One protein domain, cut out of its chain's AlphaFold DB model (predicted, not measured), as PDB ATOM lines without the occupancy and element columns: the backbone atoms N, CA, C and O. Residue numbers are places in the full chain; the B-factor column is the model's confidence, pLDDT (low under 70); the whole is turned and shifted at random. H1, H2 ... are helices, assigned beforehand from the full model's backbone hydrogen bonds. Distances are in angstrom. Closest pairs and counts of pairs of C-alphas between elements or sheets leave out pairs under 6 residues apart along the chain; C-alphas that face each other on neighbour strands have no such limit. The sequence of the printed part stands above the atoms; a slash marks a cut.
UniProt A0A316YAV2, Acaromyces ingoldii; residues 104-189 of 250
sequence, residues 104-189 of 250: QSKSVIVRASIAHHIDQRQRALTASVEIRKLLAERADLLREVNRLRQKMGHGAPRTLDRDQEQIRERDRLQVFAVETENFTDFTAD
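Overview. This is residues 104 to 189 of the 250 residues of a protein of Acaromyces ingoldii (UniProt A0A316YAV2). One very long, nearly straight helix, H1, runs along nearly the full length of the printed part; after its last residue, Lys 151, the backbone folds back, and a much shorter helix, H2, slants in to meet residues 124 to 128 of H1 with its residues 175 to 176. Together they make a long, uneven helical hairpin, open between residues 133 to 141 of H1 and 162 to 171 of H2, and an unnamed tail, residues 178 to 189, runs back toward the first residues of H1. The printed part has 86 residues with two named helices, H1 then H2, and no named strand; the class is all helix. It is extended, with a radius of gyration of the C-alphas of 20.4 A, and its outline is a rod spanning 69 by 26 by 24 A.

Arrangement. H1, residues 106 to 151, is joined by a short link of 10 residues to H2, residues 162 to 177. H1 and H2 touch and form a helical hairpin; their closest C-alphas, those of Ser 128 and Val 175, are 5.8 A apart. H1 touches H2 with residues 124 to 128 alone, and H2 touches H1 with residues 175 to 176 alone. They run opposite ways at a steep tilt of 39 degrees. In H1 and H2 every O i to N i+4 pair is within hydrogen-bond range.

Along the chain. H1 has 46 residues and is 67.2 A long from C-alpha 106 at (311.276, 292.851, 184.707) to C-alpha 151 at (290.464, 228.932, 184.942). H2 has 16 residues and is 22.5 A long, ending with C-alpha 177 at (310.227, 262.953, 192.645).

Size, cuts and confidence. The two C-alphas farthest apart, those of Ser 105 and Gly 153, are 69.9 A apart. The printed part has no cut. Residues 104 to 113, 133 to 141 and 161 to 171 stand free. The mean pLDDT of the printed part is 81.6; residues 160 to 164, 166 to 167 and 182 to 189 are under 70.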
ATOM      1  N   GLN A 104     308.223 293.242 177.963       81.56
ATOM      2  CA  GLN A 104     307.581 293.173 179.268       81.56
ATOM      3  C   GLN A 104     308.485 293.752 180.359       81.56
ATOM      4  O   GLN A 104     309.712 293.783 180.224       81.56
ATOM      5  N   SER A 105     307.887 294.226 181.453       88.44
ATOM      6  CA  SER A 105     308.665 294.731 182.584       88.44
ATOM      7  C   SER A 105     309.345 293.579 183.333       88.44
ATOM      8  O   SER A 105     308.825 292.464 183.397       88.44
ATOM      9  N   LYS A 106     310.502 293.854 183.950       91.00
ATOM     10  CA  LYS A 106     311.276 292.851 184.707       91.00
ATOM     11  C   LYS A 106     310.427 292.163 185.783       91.00
ATOM     12  O   LYS A 106     310.461 290.948 185.913       91.00
ATOM     13  N   SER A 107     309.638 292.949 186.518       89.81
ATOM     14  CA  SER A 107     308.741 292.461 187.572       89.81
ATOM     15  C   SER A 107     307.627 291.564 187.027       89.81
ATOM     16  O   SER A 107     307.259 290.596 187.686       89.81
ATOM     17  N   VAL A 108     307.096 291.859 185.834       89.88
ATOM     18  CA  VAL A 108     306.051 291.036 185.206       89.88
ATOM     19  C   VAL A 108     306.613 289.682 184.786       89.88
ATOM     20  O   VAL A 108     306.004 288.670 185.104       89.88
ATOM     21  N   ILE A 109     307.798 289.652 184.162       90.25
ATOM     22  CA  ILE A 109     308.451 288.395 183.757       90.25
ATOM     23  C   ILE A 109     308.699 287.503 184.980       90.25
ATOM     24  O   ILE A 109     308.352 286.327 184.962       90.25
ATOM     25  N   VAL A 110     309.249 288.066 186.061       92.44
ATOM     26  CA  VAL A 110     309.552 287.305 187.284       92.44
ATOM     27  C   VAL A 110     308.276 286.775 187.945       92.44
ATOM     28  O   VAL A 110     308.202 285.593 188.273       92.44
ATOM     29  N   ARG A 111     307.236 287.605 188.084       89.69
ATOM     30  CA  ARG A 111     305.952 287.159 188.650       89.69
ATOM     31  C   ARG A 111     305.310 286.059 187.811       89.69
ATOM     32  O   ARG A 111     304.913 285.035 188.354       89.69
ATOM     33  N   ALA A 112     305.275 286.244 186.493       89.50
ATOM     34  CA  ALA A 112     304.742 285.247 185.577       89.50
ATOM     35  C   ALA A 112     305.541 283.933 185.632       89.50
ATOM     36  O   ALA A 112     304.936 282.867 185.592       89.50
ATOM     37  N   SER A 113     306.871 283.981 185.799       92.50
ATOM     38  CA  SER A 113     307.673 282.760 185.973       92.50
ATOM     39  C   SER A 113     307.371 282.030 187.277       92.50
ATOM     40  O   SER A 113     307.260 280.810 187.269       92.50
ATOM     41  N   ILE A 114     307.193 282.760 188.384       91.12
ATOM     42  CA  ILE A 114     306.868 282.153 189.679       91.12
ATOM     43  C   ILE A 114     305.507 281.463 189.584       91.12
ATOM     44  O   ILE A 114     305.400 280.279 189.894       91.12
ATOM     45  N   ALA A 115     304.496 282.171 189.072       90.38
ATOM     46  CA  ALA A 115     303.167 281.609 188.858       90.38
ATOM     47  C   ALA A 115     303.214 280.368 187.954       90.38
ATOM     48  O   ALA A 115     302.577 279.359 188.250       90.38
ATOM     49  N   HIS A 116     304.017 280.409 186.886       91.44
ATOM     50  CA  HIS A 116     304.165 279.273 185.986       91.44
ATOM     51  C   HIS A 116     304.799 278.052 186.666       91.44
ATOM     52  O   HIS A 116     304.308 276.943 186.481       91.44
ATOM     53  N   HIS A 117     305.846 278.232 187.474       90.81
ATOM     54  CA  HIS A 117     306.474 277.124 188.200       90.81
ATOM     55  C   HIS A 117     305.550 276.513 189.261       90.81
ATOM     56  O   HIS A 117     305.523 275.291 189.411       90.81
ATOM     57  N   ILE A 118     304.762 277.338 189.955       89.75
ATOM     58  CA  ILE A 118     303.750 276.864 190.912       89.75
ATOM     59  C   ILE A 118     302.706 276.000 190.190       89.75
ATOM     60  O   ILE A 118     302.432 274.876 190.608       89.75
ATOM     61  N   ASP A 119     302.174 276.484 189.067       89.75
ATOM     62  CA  ASP A 119     301.202 275.750 188.249       89.75
ATOM     63  C   ASP A 119     301.788 274.443 187.680       89.75
ATOM     64  O   ASP A 119     301.168 273.386 187.785       89.75
ATOM     65  N   GLN A 120     303.020 274.464 187.155       90.56
ATOM     66  CA  GLN A 120     303.719 273.253 186.699       90.56
ATOM     67  C   GLN A 120     303.837 272.202 187.810       90.56
ATOM     68  O   GLN A 120     303.555 271.024 187.573       90.56
ATOM     69  N   ARG A 121     304.214 272.619 189.025       88.88
ATOM     70  CA  ARG A 121     304.300 271.728 190.187       88.88
ATOM     71  C   ARG A 121     302.934 271.144 190.529       88.88
ATOM     72  O   ARG A 121     302.821 269.933 190.686       88.88
ATOM     73  N   GLN A 122     301.893 271.972 190.592       89.44
ATOM     74  CA  GLN A 122     300.543 271.509 190.913       89.44
ATOM     75  C   GLN A 122     300.027 270.487 189.890       89.44
ATOM     76  O   GLN A 122     299.437 269.468 190.261       89.44
ATOM     77  N   ARG A 123     300.295 270.715 188.600       90.38
ATOM     78  CA  ARG A 123     299.970 269.760 187.531       90.38
ATOM     79  C   ARG A 123     300.735 268.452 187.690       90.38
ATOM     80  O   ARG A 123     300.135 267.392 187.559       90.38
ATOM     81  N   ALA A 124     302.028 268.516 188.004       90.19
ATOM     82  CA  ALA A 124     302.844 267.325 188.218       90.19
ATOM     83  C   ALA A 124     302.379 266.508 189.439       90.19
ATOM     84  O   ALA A 124     302.273 265.288 189.339       90.19
ATOM     85  N   LEU A 125     302.015 267.166 190.546       89.69
ATOM     86  CA  LEU A 125     301.430 266.514 191.726       89.69
ATOM     87  C   LEU A 125     300.068 265.874 191.422       89.69
ATOM     88  O   LEU A 125     299.771 264.773 191.874       89.69
ATOM     89  N   THR A 126     299.228 266.538 190.628       91.75
ATOM     90  CA  THR A 126     297.935 265.966 190.221       91.75
ATOM     91  C   THR A 126     298.153 264.730 189.343       91.75
ATOM     92  O   THR A 126     297.601 263.662 189.612       91.75
ATOM     93  N   ALA A 127     299.042 264.837 188.354       90.75
ATOM     94  CA  ALA A 127     299.402 263.731 187.475       90.75
ATOM     95  C   ALA A 127     300.023 262.553 188.244       90.75
ATOM     96  O   ALA A 127     299.755 261.398 187.918       90.75
ATOM     97  N   SER A 128     300.821 262.811 189.285       89.62
ATOM     98  CA  SER A 128     301.432 261.753 190.094       89.62
ATOM     99  C   SER A 128     300.384 260.908 190.823       89.62
ATOM    100  O   SER A 128     300.465 259.674 190.844       89.62
ATOM    101  N   VAL A 129     299.357 261.553 191.379       90.56
ATOM    102  CA  VAL A 129     298.225 260.882 192.023       90.56
ATOM    103  C   VAL A 129     297.440 260.053 191.005       90.56
ATOM    104  O   VAL A 129     297.166 258.876 191.253       90.56
ATOM    105  N   GLU A 130     297.134 260.622 189.840       92.06
ATOM    106  CA  GLU A 130     296.409 259.925 188.772       92.06
ATOM    107  C   GLU A 130     297.178 258.708 188.242       92.06
ATOM    108  O   GLU A 130     296.613 257.621 188.106       92.06
ATOM    109  N   ILE A 131     298.488 258.844 188.018       90.81
ATOM    110  CA  ILE A 131     299.346 257.744 187.568       90.81
ATOM    111  C   ILE A 131     299.372 256.619 188.606       90.81
ATOM    112  O   ILE A 131     299.269 255.448 188.233       90.81
ATOM    113  N   ARG A 132     299.446 256.931 189.908       87.06
ATOM    114  CA  ARG A 132     299.359 255.904 190.963       87.06
ATOM    115  C   ARG A 132     298.042 255.139 190.908       87.06
ATOM    116  O   ARG A 132     298.056 253.911 191.003       87.06
ATOM    117  N   LYS A 133     296.926 255.841 190.700       91.62
ATOM    118  CA  LYS A 133     295.607 255.218 190.559       91.62
ATOM    119  C   LYS A 133     295.552 254.282 189.347       91.62
ATOM    120  O   LYS A 133     295.183 253.120 189.495       91.62
ATOM    121  N   LEU A 134     296.001 254.746 188.181       90.69
ATOM    122  CA  LEU A 134     296.030 253.937 186.957       90.69
ATOM    123  C   LEU A 134     296.929 252.701 187.092       90.69
ATOM    124  O   LEU A 134     296.597 251.629 186.588       90.69
ATOM    125  N   LEU A 135     298.066 252.820 187.783       88.12
ATOM    126  CA  LEU A 135     298.958 251.689 188.041       88.12
ATOM    127  C   LEU A 135     298.322 250.647 188.966       88.12
ATOM    128  O   LEU A 135     298.484 249.450 188.718       88.12
ATOM    129  N   ALA A 136     297.581 251.084 189.987       88.81
ATOM    130  CA  ALA A 136     296.834 250.190 190.865       88.81
ATOM    131  C   ALA A 136     295.739 249.439 190.088       88.81
ATOM    132  O   ALA A 136     295.717 248.210 190.094       88.81
ATOM    133  N   GLU A 137     294.910 250.154 189.322       93.88
ATOM    134  CA  GLU A 137     293.866 249.550 188.479       93.88
ATOM    135  C   GLU A 137     294.456 248.553 187.477       93.88
ATOM    136  O   GLU A 137     293.960 247.440 187.291       93.88
ATOM    137  N   ARG A 138     295.577 248.916 186.855       90.69
ATOM    138  CA  ARG A 138     296.295 248.039 185.937       90.69
ATOM    139  C   ARG A 138     296.789 246.764 186.622       90.69
ATOM    140  O   ARG A 138     296.711 245.690 186.021       90.69
ATOM    141  N   ALA A 139     297.319 246.863 187.840       88.38
ATOM    142  CA  ALA A 139     297.742 245.698 188.611       88.38
ATOM    143  C   ALA A 139     296.548 244.788 188.948       88.38
ATOM    144  O   ALA A 139     296.659 243.565 188.843       88.38
ATOM    145  N   ASP A 140     295.394 245.365 189.277       93.12
ATOM    146  CA  ASP A 140     294.155 244.634 189.568       93.12
ATOM    147  C   ASP A 140     293.636 243.887 188.340       93.12
ATOM    148  O   ASP A 140     293.358 242.685 188.405       93.12
ATOM    149  N   LEU A 141     293.598 244.561 187.190       93.25
ATOM    150  CA  LEU A 141     293.213 243.957 185.917       93.25
ATOM    151  C   LEU A 141     294.161 242.826 185.512       93.25
ATOM    152  O   LEU A 141     293.707 241.781 185.048       93.25
ATOM    153  N   LEU A 142     295.472 242.988 185.714       89.94
ATOM    154  CA  LEU A 142     296.434 241.915 185.457       89.94
ATOM    155  C   LEU A 142     296.184 240.698 186.349       89.94
ATOM    156  O   LEU A 142     296.228 239.568 185.856       89.94
ATOM    157  N   ARG A 143     295.889 240.909 187.639       90.56
ATOM    158  CA  ARG A 143     295.535 239.819 188.560       90.56
ATOM    159  C   ARG A 143     294.284 239.083 188.090       90.56
ATOM    160  O   ARG A 143     294.296 237.854 188.037       90.56
ATOM    161  N   GLU A 144     293.247 239.811 187.686       93.25
ATOM    162  CA  GLU A 144     292.000 239.204 187.220       93.25
ATOM    163  C   GLU A 144     292.176 238.449 185.898       93.25
ATOM    164  O   GLU A 144     291.748 237.302 185.776       93.25
ATOM    165  N   VAL A 145     292.885 239.029 184.926       92.00
ATOM    166  CA  VAL A 145     293.191 238.360 183.653       92.00
ATOM    167  C   VAL A 145     293.985 237.078 183.888       92.00
ATOM    168  O   VAL A 145     293.683 236.046 183.286       92.00
ATOM    169  N   ASN A 146     294.975 237.111 184.779       90.94
ATOM    170  CA  ASN A 146     295.757 235.926 185.116       90.94
ATOM    171  C   ASN A 146     294.898 234.860 185.814       90.94
ATOM    172  O   ASN A 146     295.003 233.681 185.471       90.94
ATOM    173  N   ARG A 147     293.976 235.260 186.701       91.06
ATOM    174  CA  ARG A 147     292.996 234.356 187.320       91.06
ATOM    175  C   ARG A 147     292.085 233.697 186.281       91.06
ATOM    176  O   ARG A 147     291.836 232.496 186.351       91.06
ATOM    177  N   LEU A 148     291.596 234.459 185.304       91.31
ATOM    178  CA  LEU A 148     290.744 233.939 184.231       91.31
ATOM    179  C   LEU A 148     291.509 232.998 183.295       91.31
ATOM    180  O   LEU A 148     290.992 231.941 182.941       91.31
ATOM    181  N   ARG A 149     292.760 233.321 182.950       90.25
ATOM    182  CA  ARG A 149     293.630 232.446 182.145       90.25
ATOM    183  C   ARG A 149     293.861 231.094 182.806       90.25
ATOM    184  O   ARG A 149     293.784 230.077 182.121       90.25
ATOM    185  N   GLN A 150     294.081 231.088 184.121       89.12
ATOM    186  CA  GLN A 150     294.214 229.854 184.897       89.12
ATOM    187  C   GLN A 150     292.934 229.014 184.842       89.12
ATOM    188  O   GLN A 150     293.006 227.820 184.569       89.12
ATOM    189  N   LYS A 151     291.759 229.633 185.024       90.44
ATOM    190  CA  LYS A 151     290.464 228.932 184.942       90.44
ATOM    191  C   LYS A 151     290.177 228.348 183.556       90.44
ATOM    192  O   LYS A 151     289.566 227.293 183.460       90.44
ATOM    193  N   MET A 152     290.606 229.036 182.502       91.31
ATOM    194  CA  MET A 152     290.361 228.655 181.107       91.31
ATOM    195  C   MET A 152     291.438 227.712 180.535       91.31
ATOM    196  O   MET A 152     291.355 227.325 179.375       91.31
ATOM    197  N   GLY A 153     292.475 227.365 181.309       85.12
ATOM    198  CA  GLY A 153     293.569 226.498 180.854       85.12
ATOM    199  C   GLY A 153     294.513 227.139 179.824       85.12
ATOM    200  O   GLY A 153     295.272 226.432 179.167       85.12
ATOM    201  N   HIS A 154     294.511 228.469 179.679       78.06
ATOM    202  CA  HIS A 154     295.269 229.203 178.650       78.06
ATOM    203  C   HIS A 154     296.767 229.426 178.975       78.06
ATOM    204  O   HIS A 154     297.384 230.358 178.459       78.06
ATOM    205  N   GLY A 155     297.375 228.565 179.796       70.56
ATOM    206  CA  GLY A 155     298.814 228.603 180.085       70.56
ATOM    207  C   GLY A 155     299.278 229.782 180.957       70.56
ATOM    208  O   GLY A 155     298.504 230.351 181.729       70.56
ATOM    209  N   ALA A 156     300.580 230.086 180.872       73.50
ATOM    210  CA  ALA A 156     301.332 230.915 181.818       73.50
ATOM    211  C   ALA A 156     300.768 232.345 182.030       73.50
ATOM    212  O   ALA A 156     300.152 232.918 181.120       73.50
ATOM    213  N   PRO A 157     300.998 232.945 183.220       77.56
ATOM    214  CA  PRO A 157     300.570 234.306 183.530       77.56
ATOM    215  C   PRO A 157     301.134 235.320 182.536       77.56
ATOM    216  O   PRO A 157     302.285 235.222 182.116       77.56
ATOM    217  N   ARG A 158     300.340 236.337 182.201       78.44
ATOM    218  CA  ARG A 158     300.829 237.469 181.420       78.44
ATOM    219  C   ARG A 158     301.658 238.367 182.336       78.44
ATOM    220  O   ARG A 158     301.123 238.926 183.297       78.44
ATOM    221  N   THR A 159     302.941 238.507 182.027       73.38
ATOM    222  CA  THR A 159     303.839 239.502 182.623       73.38
ATOM    223  C   THR A 159     304.063 240.651 181.645       73.38
ATOM    224  O   THR A 159     303.778 240.534 180.453       73.38
ATOM    225  N   LEU A 160     304.515 241.790 182.162       64.81
ATOM    226  CA  LEU A 160     305.037 242.863 181.326       64.81
ATOM    227  C   LEU A 160     306.358 242.454 180.681       64.81
ATOM    228  O   LEU A 160     307.140 241.723 181.289       64.81
ATOM    229  N   ASP A 161     306.618 242.973 179.484       69.56
ATOM    230  CA  ASP A 161     307.944 242.910 178.879       69.56
ATOM    231  C   ASP A 161     308.914 243.765 179.708       69.56
ATOM    232  O   ASP A 161     308.672 244.952 179.948       69.56
ATOM    233  N   ARG A 162     310.015 243.148 180.148       62.66
ATOM    234  CA  ARG A 162     310.996 243.701 181.100       62.66
ATOM    235  C   ARG A 162     311.570 245.059 180.679       62.66
ATOM    236  O   ARG A 162     311.821 245.908 181.531       62.66
ATOM    237  N   ASP A 163     311.741 245.283 179.380       56.62
ATOM    238  CA  ASP A 163     312.329 246.518 178.846       56.62
ATOM    239  C   ASP A 163     311.325 247.678 178.852       56.62
ATOM    240  O   ASP A 163     311.675 248.823 179.141       56.62
ATOM    241  N   GLN A 164     310.039 247.380 178.636       62.62
ATOM    242  CA  GLN A 164     308.980 248.376 178.788       62.62
ATOM    243  C   GLN A 164     308.724 248.739 180.250       62.62
ATOM    244  O   GLN A 164     308.210 249.821 180.521       62.62
ATOM    245  N   GLU A 165     309.053 247.848 181.180       70.25
ATOM    246  CA  GLU A 165     308.936 248.105 182.611       70.25
ATOM    247  C   GLU A 165     310.025 249.079 183.082       70.25
ATOM    248  O   GLU A 165     309.712 250.049 183.759       70.25
ATOM    249  N   GLN A 166     311.269 248.927 182.621       63.22
ATOM    250  CA  GLN A 166     312.372 249.824 183.001       63.22
ATOM    251  C   GLN A 166     312.184 251.267 182.516       63.22
ATOM    252  O   GLN A 166     312.391 252.205 183.287       63.22
ATOM    253  N   ILE A 167     311.761 251.458 181.259       61.56
ATOM    254  CA  ILE A 167     311.497 252.799 180.707       61.56
ATOM    255  C   ILE A 167     310.354 253.468 181.483       61.56
ATOM    256  O   ILE A 167     310.471 254.622 181.896       61.56
ATOM    257  N   ARG A 168     309.284 252.714 181.772       72.81
ATOM    258  CA  ARG A 168     308.147 253.208 182.556       72.81
ATOM    259  C   ARG A 168     308.519 253.537 183.993       72.81
ATOM    260  O   ARG A 168     308.033 254.535 184.509       72.81
ATOM    261  N   GLU A 169     309.361 252.732 184.636       76.06
ATOM    262  CA  GLU A 169     309.809 252.992 186.007       76.06
ATOM    263  C   GLU A 169     310.651 254.266 186.092       76.06
ATOM    264  O   GLU A 169     310.449 255.069 186.999       76.06
ATOM    265  N   ARG A 170     311.539 254.512 185.121       73.75
ATOM    266  CA  ARG A 170     312.336 255.746 185.097       73.75
ATOM    267  C   ARG A 170     311.451 256.988 185.001       73.75
ATOM    268  O   ARG A 170     311.612 257.918 185.789       73.75
ATOM    269  N   ASP A 171     310.515 256.992 184.059       75.44
ATOM    270  CA  ASP A 171     309.640 258.143 183.831       75.44
ATOM    271  C   ASP A 171     308.638 258.315 184.994       75.44
ATOM    272  O   ASP A 171     308.348 259.431 185.422       75.44
ATOM    273  N   ARG A 172     308.196 257.209 185.605       76.50
ATOM    274  CA  ARG A 172     307.381 257.196 186.830       76.50
ATOM    275  C   ARG A 172     308.114 257.808 188.027       76.50
ATOM    276  O   ARG A 172     307.521 258.592 188.762       76.50
ATOM    277  N   LEU A 173     309.386 257.463 188.234       79.69
ATOM    278  CA  LEU A 173     310.185 258.014 189.332       79.69
ATOM    279  C   LEU A 173     310.373 259.526 189.195       79.69
ATOM    280  O   LEU A 173     310.342 260.221 190.205       79.69
ATOM    281  N   GLN A 174     310.504 260.044 187.971       78.38
ATOM    282  CA  GLN A 174     310.590 261.489 187.743       78.38
ATOM    283  C   GLN A 174     309.303 262.213 188.143       78.38
ATOM    284  O   GLN A 174     309.366 263.244 188.804       78.38
ATOM    285  N   VAL A 175     308.136 261.658 187.806       77.81
ATOM    286  CA  VAL A 175     306.851 262.254 188.203       77.81
ATOM    287  C   VAL A 175     306.664 262.218 189.724       77.81
ATOM    288  O   VAL A 175     306.147 263.170 190.303       77.81
ATOM    289  N   PHE A 176     307.114 261.153 190.393       80.00
ATOM    290  CA  PHE A 176     306.993 261.025 191.851       80.00
ATOM    291  C   PHE A 176     308.045 261.822 192.627       80.00
ATOM    292  O   PHE A 176     307.800 262.181 193.776       80.00
ATOM    293  N   ALA A 177     309.185 262.146 192.013       82.00
ATOM    294  CA  ALA A 177     310.227 262.953 192.645       82.00
ATOM    295  C   ALA A 177     309.714 264.337 193.076       82.00
ATOM    296  O   ALA A 177     310.119 264.826 194.130       82.00
ATOM    297  N   VAL A 178     308.752 264.907 192.337       78.56
ATOM    298  CA  VAL A 178     308.129 266.214 192.622       78.56
ATOM    299  C   VAL A 178     307.518 266.286 194.028       78.56
ATOM    300  O   VAL A 178     307.484 267.351 194.642       78.56
ATOM    301  N   GLU A 179     307.075 265.157 194.582       71.69
ATOM    302  CA  GLU A 179     306.505 265.084 195.935       71.69
ATOM    303  C   GLU A 179     307.559 265.210 197.035       71.69
ATOM    304  O   GLU A 179     307.254 265.649 198.140       71.69
ATOM    305  N   THR A 180     308.794 264.811 196.737       75.50
ATOM    306  CA  THR A 180     309.905 264.795 197.699       75.50
ATOM    307  C   THR A 180     310.738 266.072 197.674       75.50
ATOM    308  O   THR A 180     311.620 266.256 198.510       75.50
ATOM    309  N   GLU A 181     310.469 266.970 196.728       75.31
ATOM    310  CA  GLU A 181     311.162 268.246 196.628       75.31
ATOM    311  C   GLU A 181     310.638 269.238 197.675       75.31
ATOM    312  O   GLU A 181     309.498 269.716 197.600       75.31
ATOM    313  N   ASN A 182     311.507 269.589 198.628       62.72
ATOM    314  CA  ASN A 182     311.265 270.626 199.625       62.72
ATOM    315  C   ASN A 182     311.240 272.004 198.955       62.72
ATOM    316  O   ASN A 182     312.280 272.631 198.753       62.72
ATOM    317  N   PHE A 183     310.045 272.482 198.634       63.44
ATOM    318  CA  PHE A 183     309.827 273.848 198.178       63.44
ATOM    319  C   PHE A 183     309.211 274.640 199.323       63.44
ATOM    320  O   PHE A 183     308.280 274.169 199.974       63.44
ATOM    321  N   THR A 184     309.747 275.826 199.596       62.69
ATOM    322  CA  THR A 184     309.094 276.775 200.499       62.69
ATOM    323  C   THR A 184     307.713 277.077 199.930       62.69
ATOM    324  O   THR A 184     307.622 277.504 198.778       62.69
ATOM    325  N   ASP A 185     306.665 276.802 200.700       57.84
ATOM    326  CA  ASP A 185     305.267 276.901 200.281       57.84
ATOM    327  C   ASP A 185     304.866 278.375 200.084       57.84
ATOM    328  O   ASP A 185     304.297 279.017 200.964       57.84
ATOM    329  N   PHE A 186     305.260 278.951 198.947       55.81
ATOM    330  CA  PHE A 186     304.758 280.237 198.475       55.81
ATOM    331  C   PHE A 186     303.418 279.970 197.802       55.81
ATOM    332  O   PHE A 186     303.353 279.650 196.612       55.81
ATOM    333  N   THR A 187     302.346 280.048 198.583       56.91
ATOM    334  CA  THR A 187     300.993 279.902 198.051       56.91
ATOM    335  C   THR A 187     300.659 281.080 197.134       56.91
ATOM    336  O   THR A 187     301.158 282.194 197.312       56.91
ATOM    337  N   ALA A 188     299.806 280.850 196.132       54.03
ATOM    338  CA  ALA A 188     299.348 281.902 195.222       54.03
ATOM    339  C   ALA A 188     298.714 283.092 195.981       54.03
ATOM    340  O   ALA A 188     298.951 284.241 195.620       54.03
ATOM    341  N   ASP A 189     298.036 282.832 197.101       54.09
ATOM    342  CA  ASP A 189     297.433 283.861 197.965       54.09
ATOM    343  C   ASP A 189     298.466 284.802 198.619       54.09
ATOM    344  O   ASP A 189     298.183 285.972 198.895       54.09
TER     345      ASP A 189